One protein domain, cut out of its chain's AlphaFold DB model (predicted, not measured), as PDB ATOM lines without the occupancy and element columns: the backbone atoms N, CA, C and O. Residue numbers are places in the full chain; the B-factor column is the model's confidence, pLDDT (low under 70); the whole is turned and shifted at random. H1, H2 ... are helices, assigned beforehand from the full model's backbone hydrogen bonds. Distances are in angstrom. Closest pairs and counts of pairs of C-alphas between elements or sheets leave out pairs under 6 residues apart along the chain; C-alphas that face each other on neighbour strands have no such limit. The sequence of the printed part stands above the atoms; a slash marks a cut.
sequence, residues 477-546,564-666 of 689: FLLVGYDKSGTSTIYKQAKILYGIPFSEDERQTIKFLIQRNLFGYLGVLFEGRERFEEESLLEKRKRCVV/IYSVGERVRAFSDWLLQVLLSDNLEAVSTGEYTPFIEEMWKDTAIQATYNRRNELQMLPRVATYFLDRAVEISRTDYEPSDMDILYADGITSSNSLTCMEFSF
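AT A GLANCE: This is residues 477 to 546 and 564 to 666 of the 689 residues of an uncharacterized protein of Quercus lobata (UniProt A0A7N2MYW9). One long, straight helix, H2, is the axis of the model, with H3, H6, H7 and H8 packed round its middle stretch and H5 packed on H3 and H8. Near H2's first residues, H1 and H9 lie side by side as a small pair, and the unnamed residues 650 to 666 trail off at that end; at the other end residues 538 to 546 of H2 stick out. The printed part has 173 residues with nine named helices, H1 to H9 along the chain, and no named strand: the class is all helix, its packing mostly crossed. It is only just loose, close to compact, with a radius of gyration of the C-alphas of 19.1 A, and spans 71 by 34 by 26 A.

HOW THE PARTS SIT: H2, residues 504 to 546, is the hub, touching four helices. With residues 525 to 532 alone it touches H6, residues 606 to 613, about perpendicular at 75 degrees; the closest C-alphas, of Arg 529 and Thr 611, are 5.5 A apart. With residues 519 to 526 alone it touches H3, residues 569 to 583, at a steep tilt of 56 degrees, opposite ways; the closest C-alphas are those of Gly 523 and Leu 579, 6.1 A. H7, residues 625 to 629, touches residues 518 to 522 of H2 alone, closest at the C-alphas of Leu 518 and Phe 628, 6.2 A. H8, residues 632 to 635, touches residues 514 to 518 of H2 alone, closest at the C-alphas of Gln 515 and Ile 635, 6.5 A. H5, residues 596 to 604, is apart from H2 but touches H8, with the C-alphas of Glu 600 and Val 633 closest at 5.7 A. H5 also touches residues 571 to 574 of H3 alone, at a steep tilt of 62 degrees, opposite ways; the closest C-alphas, of Val 571 and Met 602, are 5.9 A apart. H4, residues 587 to 590, is close to H2 but not clearly touching, with the C-alphas of Arg 516 and Leu 587 closest at 7.7 A. H9, residues 644 to 649, is also close to H2 but not clearly touching, closest at the C-alphas of Ile 510 and Ile 647, 6.7 A. H1, residues 487 to 498, touches H9 at a shallow tilt of 12 degrees, opposite ways; the closest C-alphas are those of Thr 489 and Leu 648, 5.7 A. Every O i to N i+4 pair is within hydrogen-bond range in H1, H2, H3, H6, H7 and H9, and 4 of 5 are in H5; H4 and H8 are too short for such a pair.

IN THESE COORDINATES: H2 measures 62.5 A from C-alpha 504 at (260.982, 196.028, 314.372) to C-alpha 546 at (234.072, 150.458, 347.687). H3 measures 20.9 A, H1 16.7 A, H5 12.6 A and H6 10.5 A. H4, H7, H8 and H9 are shorter; H9 ends at C-alpha 649 (260.254, 186.126, 329.641).

THE WHOLE: The C-alphas of Val 546 and Ser 665, the two farthest apart, are 71.5 A apart. Residues 547 to 563 are not printed, and C-alphas 546 and 564 are 21.3 A apart across the cut. The link from H6 to H7 is long, 11 residues. The mean pLDDT of the printed part is 83.3; it is under 70 at residue 483 and at residues 544 to 546, 584 to 593 and 652 to 659.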
ATOM      1  N   PHE A 477     282.301 191.273 326.420       84.62
ATOM      2  CA  PHE A 477     281.681 190.217 327.211       84.62
ATOM      3  C   PHE A 477     281.077 189.160 326.283       84.62
ATOM      4  O   PHE A 477     280.269 189.485 325.414       84.62
ATOM      5  N   LEU A 478     281.463 187.897 326.470       87.94
ATOM      6  CA  LEU A 478     280.839 186.748 325.819       87.94
ATOM      7  C   LEU A 478     279.984 186.019 326.857       87.94
ATOM      8  O   LEU A 478     280.514 185.522 327.849       87.94
ATOM      9  N   LEU A 479     278.675 185.955 326.628       84.31
ATOM     10  CA  LEU A 479     277.771 185.162 327.457       84.31
ATOM     11  C   LEU A 479     277.795 183.720 326.938       84.31
ATOM     12  O   LEU A 479     277.437 183.471 325.791       84.31
ATOM     13  N   VAL A 480     278.216 182.784 327.786       84.25
ATOM     14  CA  VAL A 480     278.235 181.344 327.494       84.25
ATOM     15  C   VAL A 480     277.418 180.626 328.559       84.25
ATOM     16  O   VAL A 480     277.551 180.913 329.746       84.25
ATOM     17  N   GLY A 481     276.582 179.687 328.132       78.75
ATOM     18  CA  GLY A 481     275.758 178.859 329.001       78.75
ATOM     19  C   GLY A 481     275.038 177.792 328.182       78.75
ATOM     20  O   GLY A 481     274.969 177.892 326.960       78.75
ATOM     21  N   TYR A 482     274.534 176.761 328.856       77.81
ATOM     22  CA  TYR A 482     273.724 175.710 328.237       77.81
ATOM     23  C   TYR A 482     272.292 176.212 327.957       77.81
ATOM     24  O   TYR A 482     271.884 177.264 328.460       77.81
ATOM     25  N   ASP A 483     271.507 175.470 327.179       68.31
ATOM     26  CA  ASP A 483     270.121 175.843 326.863       68.31
ATOM     27  C   ASP A 483     269.289 176.065 328.139       68.31
ATOM     28  O   ASP A 483     269.303 175.240 329.052       68.31
ATOM     29  N   LYS A 484     268.524 177.165 328.202       73.44
ATOM     30  CA  LYS A 484     267.735 177.600 329.382       73.44
ATOM     31  C   LYS A 484     268.560 178.116 330.576       73.44
ATOM     32  O   LYS A 484     267.993 178.370 331.636       73.44
ATOM     33  N   SER A 485     269.868 178.348 330.426       82.00
ATOM     34  CA  SER A 485     270.718 178.970 331.468       82.00
ATOM     35  C   SER A 485     270.450 180.466 331.728       82.00
ATOM     36  O   SER A 485     271.037 181.040 332.643       82.00
ATOM     37  N   GLY A 486     269.580 181.118 330.946       82.31
ATOM     38  CA  GLY A 486     269.203 182.528 331.128       82.31
ATOM     39  C   GLY A 486     270.129 183.555 330.461       82.31
ATOM     40  O   GLY A 486     269.923 184.757 330.625       82.31
ATOM     41  N   THR A 487     271.116 183.122 329.667       86.56
ATOM     42  CA  THR A 487     271.986 184.010 328.866       86.56
ATOM     43  C   THR A 487     271.191 184.943 327.943       86.56
ATOM     44  O   THR A 487     271.488 186.138 327.872       86.56
ATOM     45  N   SER A 488     270.133 184.428 327.307       83.50
ATOM     46  CA  SER A 488     269.171 185.188 326.493       83.50
ATOM     47  C   SER A 488     268.493 186.310 327.295       83.50
ATOM     48  O   SER A 488     268.360 187.438 326.814       83.50
ATOM     49  N   THR A 489     268.110 186.036 328.544       87.81
ATOM     50  CA  THR A 489     267.494 186.999 329.470       87.81
ATOM     51  C   THR A 489     268.474 188.089 329.896       87.81
ATOM     52  O   THR A 489     268.118 189.263 329.850       87.81
ATOM     53  N   ILE A 490     269.723 187.741 330.234       89.56
ATOM     54  CA  ILE A 490     270.761 188.725 330.600       89.56
ATOM     55  C   ILE A 490     271.052 189.669 329.420       89.56
ATOM     56  O   ILE A 490     271.133 190.885 329.608       89.56
ATOM     57  N   TYR A 491     271.144 189.133 328.198       88.56
ATOM     58  CA  TYR A 491     271.330 189.928 326.979       88.56
ATOM     59  C   TYR A 491     270.194 190.949 326.775       88.56
ATOM     60  O   TYR A 491     270.448 192.150 326.640       88.56
ATOM     61  N   LYS A 492     268.935 190.496 326.841       88.25
ATOM     62  CA  LYS A 492     267.748 191.367 326.755       88.25
ATOM     63  C   LYS A 492     267.711 192.424 327.857       88.25
ATOM     64  O   LYS A 492     267.475 193.599 327.574       88.25
ATOM     65  N   GLN A 493     267.982 192.023 329.098       89.50
ATOM     66  CA  GLN A 493     267.988 192.918 330.253       89.50
ATOM     67  C   GLN A 493     269.013 194.042 330.084       89.50
ATOM     68  O   GLN A 493     268.721 195.185 330.432       89.50
ATOM     69  N   ALA A 494     270.178 193.752 329.501       89.44
ATOM     70  CA  ALA A 494     271.175 194.764 329.177       89.44
ATOM     71  C   ALA A 494     270.728 195.704 328.039       89.44
ATOM     72  O   ALA A 494     270.891 196.914 328.203       89.44
ATOM     73  N   LYS A 495     270.091 195.221 326.952       89.50
ATOM     74  CA  LYS A 495     269.500 196.120 325.928       89.50
ATOM     75  C   LYS A 495     268.547 197.137 326.573       89.50
ATOM     76  O   LYS A 495     268.729 198.342 326.397       89.50
ATOM     77  N   ILE A 496     267.624 196.665 327.415       88.88
ATOM     78  CA  ILE A 496     266.651 197.499 328.147       88.88
ATOM     79  C   ILE A 496     267.359 198.490 329.095       88.88
ATOM     80  O   ILE A 496     267.105 199.699 329.050       88.88
ATOM     81  N   LEU A 497     268.298 198.019 329.926       88.88
ATOM     82  CA  LEU A 497     269.020 198.863 330.893       88.88
ATOM     83  C   LEU A 497     269.828 199.977 330.217       88.88
ATOM     84  O   LEU A 497     269.799 201.118 330.690       88.88
ATOM     85  N   TYR A 498     270.502 199.694 329.104       88.25
ATOM     86  CA  TYR A 498     271.286 200.693 328.370       88.25
ATOM     87  C   TYR A 498     270.462 201.513 327.364       88.25
ATOM     88  O   TYR A 498     270.980 202.483 326.817       88.25
ATOM     89  N   GLY A 499     269.170 201.210 327.190       85.44
ATOM     90  CA  GLY A 499     268.278 201.947 326.287       85.44
ATOM     91  C   GLY A 499     268.520 201.652 324.805       85.44
ATOM     92  O   GLY A 499     268.249 202.504 323.964       85.44
ATOM     93  N   ILE A 500     269.043 200.464 324.492       87.75
ATOM     94  CA  ILE A 500     269.196 199.977 323.120       87.75
ATOM     95  C   ILE A 500     267.838 199.414 322.680       87.75
ATOM     96  O   ILE A 500     267.382 198.438 323.284       87.75
ATOM     97  N   PRO A 501     267.183 199.983 321.653       85.00
ATOM     98  CA  PRO A 501     265.901 199.474 321.187       85.00
ATOM     99  C   PRO A 501     266.035 198.063 320.602       85.00
ATOM    100  O   PRO A 501     267.099 197.643 320.135       85.00
ATOM    101  N   PHE A 502     264.924 197.334 320.598       86.12
ATOM    102  CA  PHE A 502     264.750 196.194 319.706       86.12
ATOM    103  C   PHE A 502     264.354 196.716 318.319       86.12
ATOM    104  O   PHE A 502     263.574 197.668 318.237       86.12
ATOM    105  N   SER A 503     264.909 196.145 317.246       85.19
ATOM    106  CA  SER A 503     264.460 196.457 315.884       85.19
ATOM    107  C   SER A 503     263.028 195.968 315.677       85.19
ATOM    108  O   SER A 503     262.545 195.111 316.417       85.19
ATOM    109  N   GLU A 504     262.343 196.486 314.661       85.06
ATOM    110  CA  GLU A 504     260.982 196.028 314.372       85.06
ATOM    111  C   GLU A 504     260.968 194.535 314.002       85.06
ATOM    112  O   GLU A 504     260.135 193.790 314.508       85.06
ATOM    113  N   ASP A 505     261.971 194.058 313.257       82.44
ATOM    114  CA  ASP A 505     262.134 192.632 312.938       82.44
ATOM    115  C   ASP A 505     262.352 191.772 314.198       82.44
ATOM    116  O   ASP A 505     261.766 190.694 314.321       82.44
ATOM    117  N   GLU A 506     263.153 192.249 315.167       84.44
ATOM    118  CA  GLU A 506     263.293 191.595 316.476       84.44
ATOM    119  C   GLU A 506     261.935 191.561 317.191       84.44
ATOM    120  O   GLU A 506     261.523 190.500 317.657       84.44
ATOM    121  N   ARG A 507     261.212 192.688 317.264       85.19
ATOM    122  CA  ARG A 507     259.929 192.782 317.983       85.19
ATOM    123  C   ARG A 507     258.848 191.893 317.368       85.19
ATOM    124  O   ARG A 507     258.175 191.195 318.123       85.19
ATOM    125  N   GLN A 508     258.727 191.839 316.041       83.88
ATOM    126  CA  GLN A 508     257.778 190.951 315.357       83.88
ATOM    127  C   GLN A 508     258.160 189.469 315.518       83.88
ATOM    128  O   GLN A 508     257.304 188.644 315.839       83.88
ATOM    129  N   THR A 509     259.453 189.128 315.425       83.88
ATOM    130  CA  THR A 509     259.941 187.763 315.712       83.88
ATOM    131  C   THR A 509     259.615 187.345 317.153       83.88
ATOM    132  O   THR A 509     259.185 186.218 317.400       83.88
ATOM    133  N   ILE A 510     259.778 188.261 318.113       86.25
ATOM    134  CA  ILE A 510     259.469 188.025 319.529       86.25
ATOM    135  C   ILE A 510     257.953 187.909 319.759       86.25
ATOM    136  O   ILE A 510     257.531 187.017 320.492       86.25
ATOM    137  N   LYS A 511     257.130 188.742 319.107       87.50
ATOM    138  CA  LYS A 511     255.657 188.678 319.140       87.50
ATOM    139  C   LYS A 511     255.147 187.307 318.688       87.50
ATOM    140  O   LYS A 511     254.445 186.643 319.450       87.50
ATOM    141  N   PHE A 512     255.593 186.844 317.518       83.06
ATOM    142  CA  PHE A 512     255.266 185.516 316.993       83.06
ATOM    143  C   PHE A 512     255.741 184.391 317.929       83.06
ATOM    144  O   PHE A 512     254.988 183.463 318.221       83.06
ATOM    145  N   LEU A 513     256.963 184.489 318.468       85.44
ATOM    146  CA  LEU A 513     257.499 183.518 319.428       85.44
ATOM    147  C   LEU A 513     256.671 183.448 320.724       85.44
ATOM    148  O   LEU A 513     256.414 182.348 321.213       85.44
ATOM    149  N   ILE A 514     256.231 184.586 321.269       88.94
ATOM    150  CA  ILE A 514     255.368 184.644 322.460       88.94
ATOM    151  C   ILE A 514     254.010 184.004 322.169       88.94
ATOM    152  O   ILE A 514     253.567 183.153 322.940       88.94
ATOM    153  N   GLN A 515     253.376 184.369 321.052       86.56
ATOM    154  CA  GLN A 515     252.078 183.818 320.661       86.56
ATOM    155  C   GLN A 515     252.177 182.302 320.439       86.56
ATOM    156  O   GLN A 515     251.439 181.548 321.072       86.56
ATOM    157  N   ARG A 516     253.172 181.822 319.678       83.81
ATOM    158  CA  ARG A 516     253.475 180.385 319.540       83.81
ATOM    159  C   ARG A 516     253.615 179.684 320.890       83.81
ATOM    160  O   ARG A 516     253.025 178.626 321.102       83.81
ATOM    161  N   ASN A 517     254.418 180.254 321.787       87.56
ATOM    162  CA  ASN A 517     254.681 179.663 323.094       87.56
ATOM    163  C   ASN A 517     253.392 179.586 323.930       87.56
ATOM    164  O   ASN A 517     253.137 178.541 324.524       87.56
ATOM    165  N   LEU A 518     252.543 180.624 323.908       89.69
ATOM    166  CA  LEU A 518     251.219 180.611 324.543       89.69
ATOM    167  C   LEU A 518     250.346 179.464 324.015       89.69
ATOM    168  O   LEU A 518     249.814 178.698 324.816       89.69
ATOM    169  N   PHE A 519     250.218 179.308 322.696       86.81
ATOM    170  CA  PHE A 519     249.414 178.229 322.113       86.81
ATOM    171  C   PHE A 519     249.970 176.835 322.450       86.81
ATOM    172  O   PHE A 519     249.197 175.924 322.747       86.81
ATOM    173  N   GLY A 520     251.296 176.680 322.531       85.94
ATOM    174  CA  GLY A 520     251.925 175.469 323.071       85.94
ATOM    175  C   GLY A 520     251.587 175.215 324.549       85.94
ATOM    176  O   GLY A 520     251.302 174.080 324.931       85.94
ATOM    177  N   TYR A 521     251.558 176.259 325.385       90.69
ATOM    178  CA  TYR A 521     251.158 176.148 326.796       90.69
ATOM    179  C   TYR A 521     249.672 175.804 326.959       90.69
ATOM    180  O   TYR A 521     249.332 175.030 327.853       90.69
ATOM    181  N   LEU A 522     248.800 176.321 326.086       90.62
ATOM    182  CA  LEU A 522     247.385 175.944 326.027       90.62
ATOM    183  C   LEU A 522     247.208 174.479 325.599       90.62
ATOM    184  O   LEU A 522     246.444 173.763 326.237       90.62
ATOM    185  N   GLY A 523     247.970 173.993 324.613       88.00
ATOM    186  CA  GLY A 523     247.986 172.571 324.241       88.00
ATOM    187  C   GLY A 523     248.371 171.649 325.408       88.00
ATOM    188  O   GLY A 523     247.676 170.671 325.681       88.00
ATOM    189  N   VAL A 524     249.417 172.000 326.168       89.81
ATOM    190  CA  VAL A 524     249.812 171.259 327.386       89.81
ATOM    191  C   VAL A 524     248.747 171.351 328.489       89.81
ATOM    192  O   VAL A 524     248.563 170.393 329.243       89.81
ATOM    193  N   LEU A 525     248.025 172.472 328.590       92.25
ATOM    194  CA  LEU A 525     246.904 172.615 329.522       92.25
ATOM    195  C   LEU A 525     245.725 171.712 329.119       92.25
ATOM    196  O   LEU A 525     245.147 171.071 329.992       92.25
ATOM    197  N   PHE A 526     245.411 171.590 327.825       90.62
ATOM    198  CA  PHE A 526     244.376 170.678 327.325       90.62
ATOM    199  C   PHE A 526     244.734 169.195 327.531       90.62
ATOM    200  O   PHE A 526     243.912 168.459 328.077       90.62
ATOM    201  N   GLU A 527     245.960 168.760 327.211       89.12
ATOM    202  CA  GLU A 527     246.414 167.382 327.496       89.12
ATOM    203  C   GLU A 527     246.403 167.091 329.012       89.12
ATOM    204  O   GLU A 527     245.999 166.015 329.460       89.12
ATOM    205  N   GLY A 528     246.778 168.083 329.829       90.56
ATOM    206  CA  GLY A 528     246.654 168.019 331.286       90.56
ATOM    207  C   GLY A 528     245.208 167.856 331.766       90.56
ATOM    208  O   GLY A 528     244.947 167.062 332.669       90.56
ATOM    209  N   ARG A 529     244.270 168.566 331.132       92.69
ATOM    210  CA  ARG A 529     242.828 168.520 331.414       92.69
ATOM    211  C   ARG A 529     242.245 167.140 331.122       92.69
ATOM    212  O   ARG A 529     241.552 166.596 331.976       92.69
ATOM    213  N   GLU A 530     242.564 166.553 329.968       89.75
ATOM    214  CA  GLU A 530     242.153 165.181 329.618       89.75
ATOM    215  C   GLU A 530     242.674 164.161 330.634       89.75
ATOM    216  O   GLU A 530     241.913 163.345 331.152       89.75
ATOM    217  N   ARG A 531     243.956 164.258 331.002       90.75
ATOM    218  CA  ARG A 531     244.567 163.371 331.998       90.75
ATOM    219  C   ARG A 531     243.912 163.485 333.382       90.75
ATOM    220  O   ARG A 531     243.770 162.474 334.070       90.75
ATOM    221  N   PHE A 532     243.522 164.686 333.811       92.88
ATOM    222  CA  PHE A 532     242.796 164.867 335.074       92.88
ATOM    223  C   PHE A 532     241.328 164.418 334.986       92.88
ATOM    224  O   PHE A 532     240.773 163.973 335.993       92.88
ATOM    225  N   GLU A 533     240.702 164.480 333.807       91.00
ATOM    226  CA  GLU A 533     239.384 163.891 333.551       91.00
ATOM    227  C   GLU A 533     239.439 162.355 333.660       91.00
ATOM    228  O   GLU A 533     238.667 161.779 334.428       91.00
ATOM    229  N   GLU A 534     240.412 161.702 333.010       88.94
ATOM    230  CA  GLU A 534     240.678 160.259 333.154       88.94
ATOM    231  C   GLU A 534     240.926 159.862 334.622       88.94
ATOM    232  O   GLU A 534     240.294 158.936 335.136       88.94
ATOM    233  N   GLU A 535     241.800 160.587 335.330       89.50
ATOM    234  CA  GLU A 535     242.080 160.368 336.756       89.50
ATOM    235  C   GLU A 535     240.813 160.506 337.617       89.50
ATOM    236  O   GLU A 535     240.532 159.649 338.460       89.50
ATOM    237  N   SER A 536     240.014 161.552 337.386       88.25
ATOM    238  CA  SER A 536     238.783 161.813 338.135       88.25
ATOM    239  C   SER A 536     237.709 160.751 337.879       88.25
ATOM    240  O   SER A 536     237.045 160.319 338.826       88.25
ATOM    241  N   LEU A 537     237.577 160.269 336.639       87.31
ATOM    242  CA  LEU A 537     236.683 159.165 336.274       87.31
ATOM    243  C   LEU A 537     237.115 157.840 336.913       87.31
ATOM    244  O   LEU A 537     236.274 157.114 337.450       87.31
ATOM    245  N   LEU A 538     238.414 157.536 336.916       85.38
ATOM    246  CA  LEU A 538     238.954 156.353 337.593       85.38
ATOM    247  C   LEU A 538     238.737 156.429 339.112       85.38
ATOM    248  O   LEU A 538     238.355 155.433 339.724       85.38
ATOM    249  N   GLU A 539     238.914 157.599 339.728       84.50
ATOM    250  CA  GLU A 539     238.731 157.788 341.173       84.50
ATOM    251  C   GLU A 539     237.253 157.886 341.601       84.50
ATOM    252  O   GLU A 539     236.912 157.556 342.740       84.50
ATOM    253  N   LYS A 540     236.347 158.296 340.700       82.25
ATOM    254  CA  LYS A 540     234.898 158.066 340.847       82.25
ATOM    255  C   LYS A 540     234.608 156.562 340.836       82.25
ATOM    256  O   LYS A 540     234.022 156.045 341.785       82.25
ATOM    257  N   ARG A 541     235.080 155.848 339.805       82.38
ATOM    258  CA  ARG A 541     234.830 154.408 339.608       82.38
ATOM    259  C   ARG A 541     235.316 153.555 340.786       82.38
ATOM    260  O   ARG A 541     234.585 152.666 341.205       82.38
ATOM    261  N   LYS A 542     236.491 153.850 341.359       79.25
ATOM    262  CA  LYS A 542     236.990 153.176 342.577       79.25
ATOM    263  C   LYS A 542     236.054 153.363 343.775       79.25
ATOM    264  O   LYS A 542     235.728 152.385 344.436       79.25
ATOM    265  N   ARG A 543     235.595 154.591 344.047       74.50
ATOM    266  CA  ARG A 543     234.689 154.868 345.178       74.50
ATOM    267  C   ARG A 543     233.344 154.157 345.025       74.50
ATOM    268  O   ARG A 543     232.921 153.477 345.951       74.50
ATOM    269  N   CYS A 544     232.761 154.174 343.825       67.25
ATOM    270  CA  CYS A 544     231.531 153.428 343.519       67.25
ATOM    271  C   CYS A 544     231.664 151.892 343.627       67.25
ATOM    272  O   CYS A 544     230.643 151.209 343.647       67.25
ATOM    273  N   VAL A 545     232.885 151.346 343.674       63.25
ATOM    274  CA  VAL A 545     233.149 149.925 343.968       63.25
ATOM    275  C   VAL A 545     233.257 149.685 345.479       63.25
ATOM    276  O   VAL A 545     232.682 148.726 345.980       63.25
ATOM    277  N   VAL A 546     233.920 150.579 346.223       59.88
ATOM    278  CA  VAL A 546     234.072 150.458 347.687       59.88
ATOM    279  C   VAL A 546     232.730 150.591 348.419       59.88
ATOM    280  O   VAL A 546     232.441 149.787 349.302       59.88
ATOM    281  N   ILE A 564     234.553 167.623 337.223       87.81
ATOM    282  CA  ILE A 564     234.985 169.030 337.261       87.81
ATOM    283  C   ILE A 564     235.838 169.408 336.033       87.81
ATOM    284  O   ILE A 564     235.989 170.589 335.747       87.81
ATOM    285  N   TYR A 565     236.363 168.421 335.294       90.19
ATOM    286  CA  TYR A 565     237.152 168.587 334.078       90.19
ATOM    287  C   TYR A 565     236.342 168.408 332.775       90.19
ATOM    288  O   TYR A 565     236.931 168.449 331.696       90.19
ATOM    289  N   SER A 566     235.018 168.236 332.818       87.75
ATOM    290  CA  SER A 566     234.220 168.091 331.590       87.75
ATOM    291  C   SER A 566     233.914 169.443 330.945       87.75
ATOM    292  O   SER A 566     233.212 170.268 331.522       87.75
ATOM    293  N   VAL A 567     234.427 169.649 329.727       89.00
ATOM    294  CA  VAL A 567     234.213 170.868 328.924       89.00
ATOM    295  C   VAL A 567     232.997 170.755 327.999       89.00
ATOM    296  O   VAL A 567     232.620 169.659 327.570       89.00
ATOM    297  N   GLY A 568     232.429 171.904 327.620       85.88
ATOM    298  CA  GLY A 568     231.412 171.988 326.568       85.88
ATOM    299  C   GLY A 568     231.964 171.719 325.158       85.88
ATOM    300  O   GLY A 568     233.154 171.885 324.889       85.88
ATOM    301  N   GLU A 569     231.081 171.350 324.225       85.25
ATOM    302  CA  GLU A 569     231.440 170.928 322.856       85.25
ATOM    303  C   GLU A 569     232.291 171.950 322.087       85.25
ATOM    304  O   GLU A 569     233.204 171.564 321.363       85.25
ATOM    305  N   ARG A 570     232.044 173.253 322.277       84.19
ATOM    306  CA  ARG A 570     232.798 174.328 321.605       84.19
ATOM    307  C   ARG A 570     234.246 174.430 322.100       84.19
ATOM    308  O   ARG A 570     235.148 174.634 321.293       84.19
ATOM    309  N   VAL A 571     234.480 174.213 323.397       86.00
ATOM    310  CA  VAL A 571     235.828 174.163 323.988       86.00
ATOM    311  C   VAL A 571     236.540 172.863 323.597       86.00
ATOM    312  O   VAL A 571     237.733 172.902 323.304       86.00
ATOM    313  N   ARG A 572     235.815 171.735 323.497       86.69
ATOM    314  CA  ARG A 572     236.354 170.474 322.950       86.69
ATOM    315  C   ARG A 572     236.808 170.646 321.496       86.69
ATOM    316  O   ARG A 572     237.976 170.432 321.210       86.69
ATOM    317  N   ALA A 573     235.943 171.142 320.612       86.75
ATOM    318  CA  ALA A 573     236.282 171.350 319.202       86.75
ATOM    319  C   ALA A 573     237.475 172.308 319.002       86.75
ATOM    320  O   ALA A 573     238.298 172.089 318.115       86.75
ATOM    321  N   PHE A 574     237.606 173.344 319.842       86.31
ATOM    322  CA  PHE A 574     238.772 174.235 319.832       86.31
ATOM    323  C   PHE A 574     240.054 173.551 320.346       86.31
ATOM    324  O   PHE A 574     241.119 173.754 319.764       86.31
ATOM    325  N   SER A 575     239.957 172.713 321.384       86.25
ATOM    326  CA  SER A 575     241.056 171.868 321.878       86.25
ATOM    327  C   SER A 575     241.553 170.911 320.789       86.25
ATOM    328  O   SER A 575     242.742 170.903 320.470       86.25
ATOM    329  N   ASP A 576     240.637 170.162 320.172       85.50
ATOM    330  CA  ASP A 576     240.937 169.174 319.129       85.50
ATOM    331  C   ASP A 576     241.602 169.839 317.911       85.50
ATOM    332  O   ASP A 576     242.635 169.374 317.422       85.50
ATOM    333  N   TRP A 577     241.060 170.983 317.470       86.50
ATOM    334  CA  TRP A 577     241.643 171.809 316.410       86.50
ATOM    335  C   TRP A 577     243.046 172.312 316.769       86.50
ATOM    336  O   TRP A 577     243.965 172.182 315.959       86.50
ATOM    337  N   LEU A 578     243.247 172.856 317.975       83.19
ATOM    338  CA  LEU A 578     244.545 173.402 318.377       83.19
ATOM    339  C   LEU A 578     245.614 172.303 318.428       83.19
ATOM    340  O   LEU A 578     246.725 172.499 317.931       83.19
ATOM    341  N   LEU A 579     245.273 171.134 318.974       80.56
ATOM    342  CA  LEU A 579     246.155 169.967 318.980       80.56
ATOM    343  C   LEU A 579     246.465 169.499 317.550       80.56
ATOM    344  O   LEU A 579     247.625 169.219 317.245       80.56
ATOM    345  N   GLN A 580     245.479 169.489 316.646       80.69
ATOM    346  CA  GLN A 580     245.702 169.160 315.235       80.69
ATOM    347  C   GLN A 580     246.640 170.163 314.540       80.69
ATOM    348  O   GLN A 580     247.534 169.740 313.803       80.69
ATOM    349  N   VAL A 581     246.501 171.471 314.785       76.88
ATOM    350  CA  VAL A 581     247.389 172.492 314.197       76.88
ATOM    351  C   VAL A 581     248.813 172.374 314.751       76.88
ATOM    352  O   VAL A 581     249.764 172.367 313.969       76.88
ATOM    353  N   LEU A 582     248.972 172.176 316.066       73.56
ATOM    354  CA  LEU A 582     250.274 171.942 316.710       73.56
ATOM    355  C   LEU A 582     250.968 170.657 316.217       73.56
ATOM    356  O   LEU A 582     252.196 170.602 316.182       73.56
ATOM    357  N   LEU A 583     250.206 169.637 315.809       71.31
ATOM    358  CA  LEU A 583     250.728 168.415 315.178       71.31
ATOM    359  C   LEU A 583     251.081 168.584 313.688       71.31
ATOM    360  O   LEU A 583     251.810 167.751 313.150       71.31
ATOM    361  N   SER A 584     250.574 169.624 313.018       67.69
ATOM    362  CA  SER A 584     250.712 169.809 311.562       67.69
ATOM    363  C   SER A 584     251.855 170.748 311.149       67.69
ATOM    364  O   SER A 584     252.060 170.945 309.954       67.69
ATOM    365  N   ASP A 585     252.539 171.375 312.113       58.66
ATOM    366  CA  ASP A 585     253.573 172.424 311.953       58.66
ATOM    367  C   ASP A 585     253.143 173.665 311.124       58.66
ATOM    368  O   ASP A 585     253.912 174.600 310.908       58.66
ATOM    369  N   ASN A 586     251.875 173.731 310.700       62.31
ATOM    370  CA  ASN A 586     251.283 174.830 309.932       62.31
ATOM    371  C   ASN A 586     250.848 175.984 310.854       62.31
ATOM    372  O   ASN A 586     249.668 176.326 310.967       62.31
ATOM    373  N   LEU A 587     251.819 176.544 311.571       59.28
ATOM    374  CA  LEU A 587     251.589 177.506 312.644       59.28
ATOM    375  C   LEU A 587     251.159 178.900 312.149       59.28
ATOM    376  O   LEU A 587     250.543 179.647 312.905       59.28
ATOM    377  N   GLU A 588     251.405 179.237 310.881       57.66
ATOM    378  CA  GLU A 588     250.937 180.486 310.253       57.66
ATOM    379  C   GLU A 588     249.418 180.679 310.413       57.66
ATOM    380  O   GLU A 588     248.948 181.793 310.645       57.66
ATOM    381  N   ALA A 589     248.652 179.581 310.395       56.16
ATOM    382  CA  ALA A 589     247.209 179.586 310.636       56.16
ATOM    383  C   ALA A 589     246.818 180.162 312.010       56.16
ATOM    384  O   ALA A 589     245.721 180.683 312.158       56.16
ATOM    385  N   VAL A 590     247.704 180.095 313.007       59.22
ATOM    386  CA  VAL A 590     247.475 180.592 314.374       59.22
ATOM    387  C   VAL A 590     247.744 182.101 314.484       59.22
ATOM    388  O   VAL A 590     247.176 182.776 315.344       59.22
ATOM    389  N   SER A 591     248.564 182.662 313.586       55.84
ATOM    390  CA  SER A 591     248.966 184.078 313.608       55.84
ATOM    391  C   SER A 591     247.899 185.048 313.072       55.84
ATOM    392  O   SER A 591     248.115 186.260 313.089       55.84
ATOM    393  N   THR A 592     246.749 184.551 312.605       57.97
ATOM    394  CA  THR A 592     245.633 185.369 312.085       57.97
ATOM    395  C   THR A 592     244.839 186.087 313.184       57.97
ATOM    396  O   THR A 592     244.139 187.058 312.904       57.97
ATOM    397  N   GLY A 593     244.949 185.642 314.444       60.81
ATOM    398  CA  GLY A 593     244.334 186.284 315.617       60.81
ATOM    399  C   GLY A 593     242.820 186.076 315.782       60.81
ATOM    400  O   GLY A 593     242.247 186.529 316.778       60.81
ATOM    401  N   GLU A 594     242.173 185.344 314.869       70.31
ATOM    402  CA  GLU A 594     240.722 185.069 314.861       70.31
ATOM    403  C   GLU A 594     240.236 184.292 316.106       70.31
ATOM    404  O   GLU A 594     239.050 184.280 316.431       70.31
ATOM    405  N   TYR A 595     241.164 183.686 316.853       76.62
ATOM    406  CA  TYR A 595     240.897 182.785 317.978       76.62
ATOM    407  C   TYR A 595     240.707 183.473 319.338       76.62
ATOM    408  O   TYR A 595     240.342 182.805 320.306       76.62
ATOM    409  N   THR A 596     240.904 184.794 319.440       83.31
ATOM    410  CA  THR A 596     240.762 185.526 320.719       83.31
ATOM    411  C   THR A 596     239.415 185.285 321.430       83.31
ATOM    412  O   THR A 596     239.447 184.991 322.625       83.31
ATOM    413  N   PRO A 597     238.240 185.313 320.760       85.06
ATOM    414  CA  PRO A 597     236.961 185.047 321.429       85.06
ATOM    415  C   PRO A 597     236.848 183.618 321.981       85.06
ATOM    416  O   PRO A 597     236.255 183.409 323.037       85.06
ATOM    417  N   PHE A 598     237.449 182.637 321.299       85.38
ATOM    418  CA  PHE A 598     237.474 181.241 321.744       85.38
ATOM    419  C   PHE A 598     238.390 181.054 322.955       85.38
ATOM    420  O   PHE A 598     238.025 180.337 323.883       85.38
ATOM    421  N   ILE A 599     239.530 181.748 322.993       88.31
ATOM    422  CA  ILE A 599     240.435 181.770 324.152       88.31
ATOM    423  C   ILE A 599     239.770 182.476 325.341       88.31
ATOM    424  O   ILE A 599     239.905 182.014 326.471       88.31
ATOM    425  N   GLU A 600     239.001 183.545 325.113       89.88
ATOM    426  CA  GLU A 600     238.243 184.218 326.175       89.88
ATOM    427  C   GLU A 600     237.102 183.347 326.736       89.88
ATOM    428  O   GLU A 600     236.860 183.365 327.944       89.88
ATOM    429  N   GLU A 601     236.414 182.565 325.898       89.56
ATOM    430  CA  GLU A 601     235.417 181.587 326.358       89.56
ATOM    431  C   GLU A 601     236.078 180.427 327.122       89.56
ATOM    432  O   GLU A 601     235.714 180.151 328.264       89.56
ATOM    433  N   MET A 602     237.103 179.806 326.533       90.62
ATOM    434  CA  MET A 602     237.896 178.724 327.126       90.62
ATOM    435  C   MET A 602     238.507 179.125 328.477       90.62
ATOM    436  O   MET A 602     238.495 178.331 329.412       90.62
ATOM    437  N   TRP A 603     239.020 180.349 328.628       92.56
ATOM    438  CA  TRP A 603     239.627 180.789 329.891       92.56
ATOM    439  C   TRP A 603     238.596 181.027 331.010       92.56
ATOM    440  O   TRP A 603     238.967 181.067 332.184       92.56
ATOM    441  N   LYS A 604     237.303 181.141 330.676       90.62
ATOM    442  CA  LYS A 604     236.191 181.210 331.643       90.62
ATOM    443  C   LYS A 604     235.617 179.833 332.000       90.62
ATOM    444  O   LYS A 604     234.829 179.743 332.938       90.62
ATOM    445  N   ASP A 605     235.993 178.777 331.277       92.88
ATOM    446  CA  ASP A 605     235.511 177.415 331.508       92.88
ATOM    447  C   ASP A 605     236.052 176.843 332.837       92.88
ATOM    448  O   ASP A 605     237.241 176.947 333.170       92.88
ATOM    449  N   THR A 606     235.165 176.229 333.624       92.44
ATOM    450  CA  THR A 606     235.481 175.730 334.970       92.44
ATOM    451  C   THR A 606     236.456 174.556 334.972       92.44
ATOM    452  O   THR A 606     237.236 174.434 335.917       92.44
ATOM    453  N   ALA A 607     236.466 173.726 333.927       92.44
ATOM    454  CA  ALA A 607     237.403 172.618 333.776       92.44
ATOM    455  C   ALA A 607     238.812 173.103 333.429       92.44
ATOM    456  O   ALA A 607     239.804 172.582 333.957       92.44
ATOM    457  N   ILE A 608     238.910 174.135 332.591       92.88
ATOM    458  CA  ILE A 608     240.185 174.776 332.248       92.88
ATOM    459  C   ILE A 608     240.772 175.467 333.485       92.88
ATOM    460  O   ILE A 608     241.943 175.255 333.806       92.88
ATOM    461  N   GLN A 609     239.954 176.183 334.263       94.81
ATOM    462  CA  GLN A 609     240.389 176.784 335.531       94.81
ATOM    463  C   GLN A 609     240.733 175.741 336.611       94.81
ATOM    464  O   GLN A 609     241.743 175.885 337.306       94.81
ATOM    465  N   ALA A 610     239.974 174.648 336.746       93.94
ATOM    466  CA  ALA A 610     240.321 173.547 337.655       93.94
ATOM    467  C   ALA A 610     241.680 172.913 337.297       93.94
ATOM    468  O   ALA A 610     242.514 172.677 338.174       93.94
ATOM    469  N   THR A 611     241.943 172.728 336.002       94.56
ATOM    470  CA  THR A 611     243.234 172.247 335.481       94.56
ATOM    471  C   THR A 611     244.357 173.251 335.740       94.56
ATOM    472  O   THR A 611     245.434 172.869 336.199       94.56
ATOM    473  N   TYR A 612     244.114 174.548 335.520       94.62
ATOM    474  CA  TYR A 612     245.108 175.600 335.741       94.62
ATOM    475  C   TYR A 612     245.505 175.745 337.218       94.62
ATOM    476  O   TYR A 612     246.667 176.023 337.532       94.62
ATOM    477  N   ASN A 613     244.593 175.467 338.150       94.50
ATOM    478  CA  ASN A 613     244.918 175.382 339.576       94.50
ATOM    479  C   ASN A 613     245.858 174.201 339.902       94.50
ATOM    480  O   ASN A 613     246.736 174.341 340.755       94.50
ATOM    481  N   ARG A 614     245.763 173.086 339.163       93.62
ATOM    482  CA  ARG A 614     246.666 171.917 339.248       93.62
ATOM    483  C   ARG A 614     247.908 171.999 338.344       93.62
ATOM    484  O   ARG A 614     248.688 171.052 338.282       93.62
ATOM    485  N   ARG A 615     248.165 173.135 337.676       92.69
ATOM    486  CA  ARG A 615     249.241 173.289 336.666       92.69
ATOM    487  C   ARG A 615     250.647 172.858 337.105       92.69
ATOM    488  O   ARG A 615     251.454 172.491 336.260       92.69
ATOM    489  N   ASN A 616     250.943 172.878 338.405       90.81
ATOM    490  CA  ASN A 616     252.233 172.440 338.956       90.81
ATOM    491  C   ASN A 616     252.490 170.926 338.795       90.81
ATOM    492  O   ASN A 616     253.634 170.490 338.904       90.81
ATOM    493  N   GLU A 617     251.449 170.133 338.534       92.81
ATOM    494  CA  GLU A 617     251.533 168.692 338.263       92.81
ATOM    495  C   GLU A 617     251.832 168.395 336.776       92.81
ATOM    496  O   GLU A 617     252.244 167.286 336.419       92.81
ATOM    497  N   LEU A 618     251.667 169.390 335.893       90.56
ATOM    498  CA  LEU A 618     251.870 169.265 334.450       90.56
ATOM    499  C   LEU A 618     253.360 169.377 334.105       90.56
ATOM    500  O   LEU A 618     253.867 170.446 333.781       90.56
ATOM    501  N   GLN A 619     254.069 168.246 334.147       84.62
ATOM    502  CA  GLN A 619     255.530 168.163 333.964       84.62
ATOM    503  C   GLN A 619     256.076 168.849 332.697       84.62
ATOM    504  O   GLN A 619     257.229 169.276 332.687       84.62
ATOM    505  N   MET A 620     255.281 168.929 331.624       84.50
ATOM    506  CA  MET A 620     255.683 169.545 330.353       84.50
ATOM    507  C   MET A 620     255.430 171.062 330.300       84.50
ATOM    508  O   MET A 620     255.856 171.707 329.343       84.50
ATOM    509  N   LEU A 621     254.771 171.647 331.307       86.94
ATOM    510  CA  LEU A 621     254.466 173.075 331.368       86.94
ATOM    511  C   LEU A 621     255.617 173.846 332.050       86.94
ATOM    512  O   LEU A 621     255.868 173.654 333.244       86.94
ATOM    513  N   PRO A 622     256.336 174.745 331.352       86.38
ATOM    514  CA  PRO A 622     257.396 175.536 331.974       86.38
ATOM    515  C   PRO A 622     256.834 176.488 333.036       86.38
ATOM    516  O   PRO A 622     255.789 177.093 332.827       86.38
ATOM    517  N   ARG A 623     257.559 176.734 334.138       85.94
ATOM    518  CA  ARG A 623     257.102 177.666 335.200       85.94
ATOM    519  C   ARG A 623     256.732 179.062 334.673       85.94
ATOM    520  O   ARG A 623     255.773 179.661 335.156       85.94
ATOM    521  N   VAL A 624     257.466 179.543 333.663       88.12
ATOM    522  CA  VAL A 624     257.224 180.827 332.980       88.12
ATOM    523  C   VAL A 624     255.897 180.869 332.209       88.12
ATOM    524  O   VAL A 624     255.349 181.949 332.027       88.12
ATOM    525  N   ALA A 625     255.322 179.721 331.832       90.06
ATOM    526  CA  ALA A 625     254.029 179.666 331.154       90.06
ATOM    527  C   ALA A 625     252.915 180.337 331.965       90.06
ATOM    528  O   ALA A 625     252.055 180.969 331.370       90.06
ATOM    529  N   THR A 626     252.976 180.281 333.302       91.88
ATOM    530  CA  THR A 626     252.065 180.997 334.218       91.88
ATOM    531  C   THR A 626     251.889 182.468 333.815       91.88
ATOM    532  O   THR A 626     250.769 182.924 333.631       91.88
ATOM    533  N   TYR A 627     252.995 183.184 333.575       93.25
ATOM    534  CA  TYR A 627     252.995 184.612 333.234       93.25
ATOM    535  C   TYR A 627     252.286 184.922 331.903       93.25
ATOM    536  O   TYR A 627     251.650 185.966 331.768       93.25
ATOM    537  N   PHE A 628     252.387 184.015 330.928       93.50
ATOM    538  CA  PHE A 628     251.737 184.158 329.625       93.50
ATOM    539  C   PHE A 628     250.289 183.641 329.637       93.50
ATOM    540  O   PHE A 628     249.431 184.228 328.988       93.50
ATOM    541  N   LEU A 629     249.991 182.587 330.404       92.50
ATOM    542  CA  LEU A 629     248.645 182.025 330.563       92.50
ATOM    543  C   LEU A 629     247.717 182.975 331.334       92.50
ATOM    544  O   LEU A 629     246.601 183.214 330.882       92.50
ATOM    545  N   ASP A 630     248.204 183.614 332.405       93.44
ATOM    546  CA  ASP A 630     247.466 184.663 333.137       93.44
ATOM    547  C   ASP A 630     247.062 185.855 332.230       93.44
ATOM    548  O   ASP A 630     246.160 186.618 332.575       93.44
ATOM    549  N   ARG A 631     247.702 186.004 331.058       93.69
ATOM    550  CA  ARG A 631     247.448 187.040 330.036       93.69
ATOM    551  C   ARG A 631     247.064 186.465 328.662       93.69
ATOM    552  O   ARG A 631     247.156 187.170 327.658       93.69
ATOM    553  N   ALA A 632     246.578 185.222 328.596       91.44
ATOM    554  CA  ALA A 632     246.292 184.527 327.334       91.44
ATOM    555  C   ALA A 632     245.394 185.334 326.369       91.44
ATOM    556  O   ALA A 632     245.707 185.455 325.187       91.44
ATOM    557  N   VAL A 633     244.324 185.939 326.897       90.62
ATOM    558  CA  VAL A 633     243.341 186.752 326.147       90.62
ATOM    559  C   VAL A 633     243.907 188.109 325.692       90.62
ATOM    560  O   VAL A 633     243.399 188.711 324.752       90.62
ATOM    561  N   GLU A 634     244.955 188.618 326.345       90.94
ATOM    562  CA  GLU A 634     245.647 189.843 325.925       90.94
ATOM    563  C   GLU A 634     246.604 189.537 324.764       90.94
ATOM    564  O   GLU A 634     246.593 190.215 323.739       90.94
ATOM    565  N   ILE A 635     247.393 188.472 324.917       91.12
ATOM    566  CA  ILE A 635     248.451 188.059 323.989       91.12
ATOM    567  C   ILE A 635     247.887 187.498 322.673       91.12
ATOM    568  O   ILE A 635     248.523 187.630 321.627       91.12
ATOM    569  N   SER A 636     246.694 186.895 322.689       87.62
ATOM    570  CA  SER A 636     246.062 186.331 321.484       87.62
ATOM    571  C   SER A 636     245.557 187.375 320.481       87.62
ATOM    572  O   SER A 636     245.190 187.014 319.360       87.62
ATOM    573  N   ARG A 637     245.487 188.653 320.876       87.75
ATOM    574  CA  ARG A 637     244.899 189.724 320.066       87.75
ATOM    575  C   ARG A 637     245.803 190.120 318.899       87.75
ATOM    576  O   ARG A 637     247.028 190.084 318.992       87.75
ATOM    577  N   THR A 638     245.198 190.597 317.815       84.00
ATOM    578  CA  THR A 638     245.923 191.144 316.654       84.00
ATOM    579  C   THR A 638     246.687 192.433 316.990       84.00
ATOM    580  O   THR A 638     247.789 192.649 316.484       84.00
ATOM    581  N   ASP A 639     246.143 193.258 317.892       87.12
ATOM    582  CA  ASP A 639     246.750 194.496 318.399       87.12
ATOM    583  C   ASP A 639     247.714 194.288 319.586       87.12
ATOM    584  O   ASP A 639     248.209 195.266 320.146       87.12
ATOM    585  N   TYR A 640     248.021 193.036 319.956       89.12
ATOM    586  CA  TYR A 640     249.006 192.725 320.993       89.12
ATOM    587  C   TYR A 640     250.399 193.244 320.615       89.12
ATOM    588  O   TYR A 640     250.914 192.928 319.546       89.12
ATOM    589  N   GLU A 641     251.053 193.973 321.516       89.88
ATOM    590  CA  GLU A 641     252.428 194.438 321.340       89.88
ATOM    591  C   GLU A 641     253.289 194.035 322.548       89.88
ATOM    592  O   GLU A 641     252.981 194.454 323.666       89.88
ATOM    593  N   PRO A 642     254.374 193.251 322.362       91.50
ATOM    594  CA  PRO A 642     255.204 192.795 323.471       91.50
ATOM    595  C   PRO A 642     255.794 193.948 324.288       91.50
ATOM    596  O   PRO A 642     256.480 194.827 323.745       91.50
ATOM    597  N   SER A 643     255.568 193.901 325.602       91.50
ATOM    598  CA  SER A 643     256.237 194.767 326.573       91.50
ATOM    599  C   SER A 643     257.679 194.314 326.834       91.50
ATOM    600  O   SER A 643     258.045 193.170 326.563       91.50
ATOM    601  N   ASP A 644     258.494 195.174 327.453       89.69
ATOM    602  CA  ASP A 644     259.847 194.813 327.915       89.69
ATOM    603  C   ASP A 644     259.854 193.542 328.791       89.69
ATOM    604  O   ASP A 644     260.789 192.744 328.731       89.69
ATOM    605  N   MET A 645     258.797 193.330 329.586       89.62
ATOM    606  CA  MET A 645     258.643 192.160 330.453       89.62
ATOM    607  C   MET A 645     258.300 190.893 329.650       89.62
ATOM    608  O   MET A 645     258.867 189.832 329.910       89.62
ATOM    609  N   ASP A 646     257.441 191.012 328.634       91.88
ATOM    610  CA  ASP A 646     257.129 189.917 327.708       91.88
ATOM    611  C   ASP A 646     258.377 189.477 326.938       91.88
ATOM    612  O   ASP A 646     258.708 188.291 326.890       91.88
ATOM    613  N   ILE A 647     259.119 190.455 326.411       90.19
ATOM    614  CA  ILE A 647     260.398 190.251 325.731       90.19
ATOM    615  C   ILE A 647     261.380 189.527 326.663       90.19
ATOM    616  O   ILE A 647     262.009 188.550 326.249       90.19
ATOM    617  N   LEU A 648     261.497 189.947 327.930       88.44
ATOM    618  CA  LEU A 648     262.353 189.294 328.928       88.44
ATOM    619  C   LEU A 648     261.978 187.823 329.158       88.44
ATOM    620  O   LEU A 648     262.870 186.976 329.056       88.44
ATOM    621  N   TYR A 649     260.703 187.502 329.387       87.69
ATOM    622  CA  TYR A 649     260.254 186.126 329.641       87.69
ATOM    623  C   TYR A 649     260.217 185.217 328.399       87.69
ATOM    624  O   TYR A 649     260.251 183.995 328.547       87.69
ATOM    625  N   ALA A 650     260.186 185.774 327.185       86.00
ATOM    626  CA  ALA A 650     260.194 185.009 325.937       86.00
ATOM    627  C   ALA A 650     261.558 184.336 325.684       86.00
ATOM    628  O   ALA A 650     262.488 184.964 325.169       86.00
ATOM    629  N   ASP A 651     261.712 183.066 326.062       71.38
ATOM    630  CA  ASP A 651     262.930 182.299 325.771       71.38
ATOM    631  C   ASP A 651     262.935 181.735 324.336       71.38
ATOM    632  O   ASP A 651     261.881 181.460 323.760       71.38
ATOM    633  N   GLY A 652     264.132 181.565 323.762       61.62
ATOM    634  CA  GLY A 652     264.333 181.049 322.398       61.62
ATOM    635  C   GLY A 652     264.548 182.091 321.286       61.62
ATOM    636  O   GLY A 652     264.551 181.721 320.117       61.62
ATOM    637  N   ILE A 653     264.751 183.373 321.614       52.50
ATOM    638  CA  ILE A 653     264.969 184.456 320.622       52.50
ATOM    639  C   ILE A 653     266.296 184.291 319.859       52.50
ATOM    640  O   ILE A 653     266.409 184.660 318.692       52.50
ATOM    641  N   THR A 654     267.318 183.731 320.507       50.62
ATOM    642  CA  THR A 654     268.601 183.419 319.872       50.62
ATOM    643  C   THR A 654     268.452 182.193 318.977       50.62
ATOM    644  O   THR A 654     268.494 181.061 319.463       50.62
ATOM    645  N   SER A 655     268.314 182.404 317.666       47.62
ATOM    646  CA  SER A 655     268.458 181.321 316.694       47.62
ATOM    647  C   SER A 655     269.862 180.719 316.820       47.62
ATOM    648  O   SER A 655     270.863 181.436 316.798       47.62
ATOM    649  N   SER A 656     269.945 179.394 316.967       45.41
ATOM    650  CA  SER A 656     271.158 178.669 317.392       45.41
ATOM    651  C   SER A 656     272.375 178.805 316.464       45.41
ATOM    652  O   SER A 656     273.476 178.409 316.835       45.41
ATOM    653  N   ASN A 657     272.192 179.403 315.283       45.12
ATOM    654  CA  ASN A 657     273.217 179.614 314.263       45.12
ATOM    655  C   ASN A 657     273.618 181.095 314.069       45.12
ATOM    656  O   ASN A 657     274.376 181.383 313.141       45.12
ATOM    657  N   SER A 658     273.135 182.044 314.888       55.22
ATOM    658  CA  SER A 658     273.486 183.472 314.756       55.22
ATOM    659  C   SER A 658     274.108 184.074 316.024       55.22
ATOM    660  O   SER A 658     273.669 183.829 317.145       55.22
ATOM    661  N   LEU A 659     275.153 184.890 315.844       67.31
ATOM    662  CA  LEU A 659     275.803 185.636 316.926       67.31
ATOM    663  C   LEU A 659     275.141 187.009 317.079       67.31
ATOM    664  O   LEU A 659     275.540 187.969 316.421       67.31
ATOM    665  N   THR A 660     274.143 187.111 317.957       74.50
ATOM    666  CA  THR A 660     273.549 188.403 318.325       74.50
ATOM    667  C   THR A 660     274.541 189.229 319.149       74.50
ATOM    668  O   THR A 660     275.189 188.710 320.059       74.50
ATOM    669  N   CYS A 661     274.669 190.524 318.856       81.62
ATOM    670  CA  CYS A 661     275.550 191.427 319.591       81.62
ATOM    671  C   CYS A 661     274.935 192.823 319.760       81.62
ATOM    672  O   CYS A 661     274.061 193.241 319.004       81.62
ATOM    673  N   MET A 662     275.422 193.545 320.767       84.31
ATOM    674  CA  MET A 662     275.056 194.927 321.067       84.31
ATOM    675  C   MET A 662     276.293 195.671 321.574       84.31
ATOM    676  O   MET A 662     277.161 195.063 322.204       84.31
ATOM    677  N   GLU A 663     276.349 196.983 321.360       85.38
ATOM    678  CA  GLU A 663     277.331 197.858 322.004       85.38
ATOM    679  C   GLU A 663     276.606 198.859 322.906       85.38
ATOM    680  O   GLU A 663     275.665 199.527 322.484       85.38
ATOM    681  N   PHE A 664     277.057 198.964 324.154       84.19
ATOM    682  CA  PHE A 664     276.608 199.964 325.115       84.19
ATOM    683  C   PHE A 664     277.811 200.703 325.699       84.19
ATOM    684  O   PHE A 664     278.943 200.218 325.671       84.19
ATOM    685  N   SER A 665     277.567 201.868 326.296       81.25
ATOM    686  CA  SER A 665     278.561 202.532 327.137       81.25
ATOM    687  C   SER A 665     277.934 203.026 328.425       81.25
ATOM    688  O   SER A 665     276.842 203.592 328.404       81.25
ATOM    689  N   PHE A 666     278.651 202.848 329.532       76.25
ATOM    690  CA  PHE A 666     278.257 203.383 330.827       76.25
ATOM    691  C   PHE A 666     278.085 204.911 330.750       76.25
ATOM    692  O   PHE A 666     278.941 205.584 330.160       76.25
TER     693      PHE A 666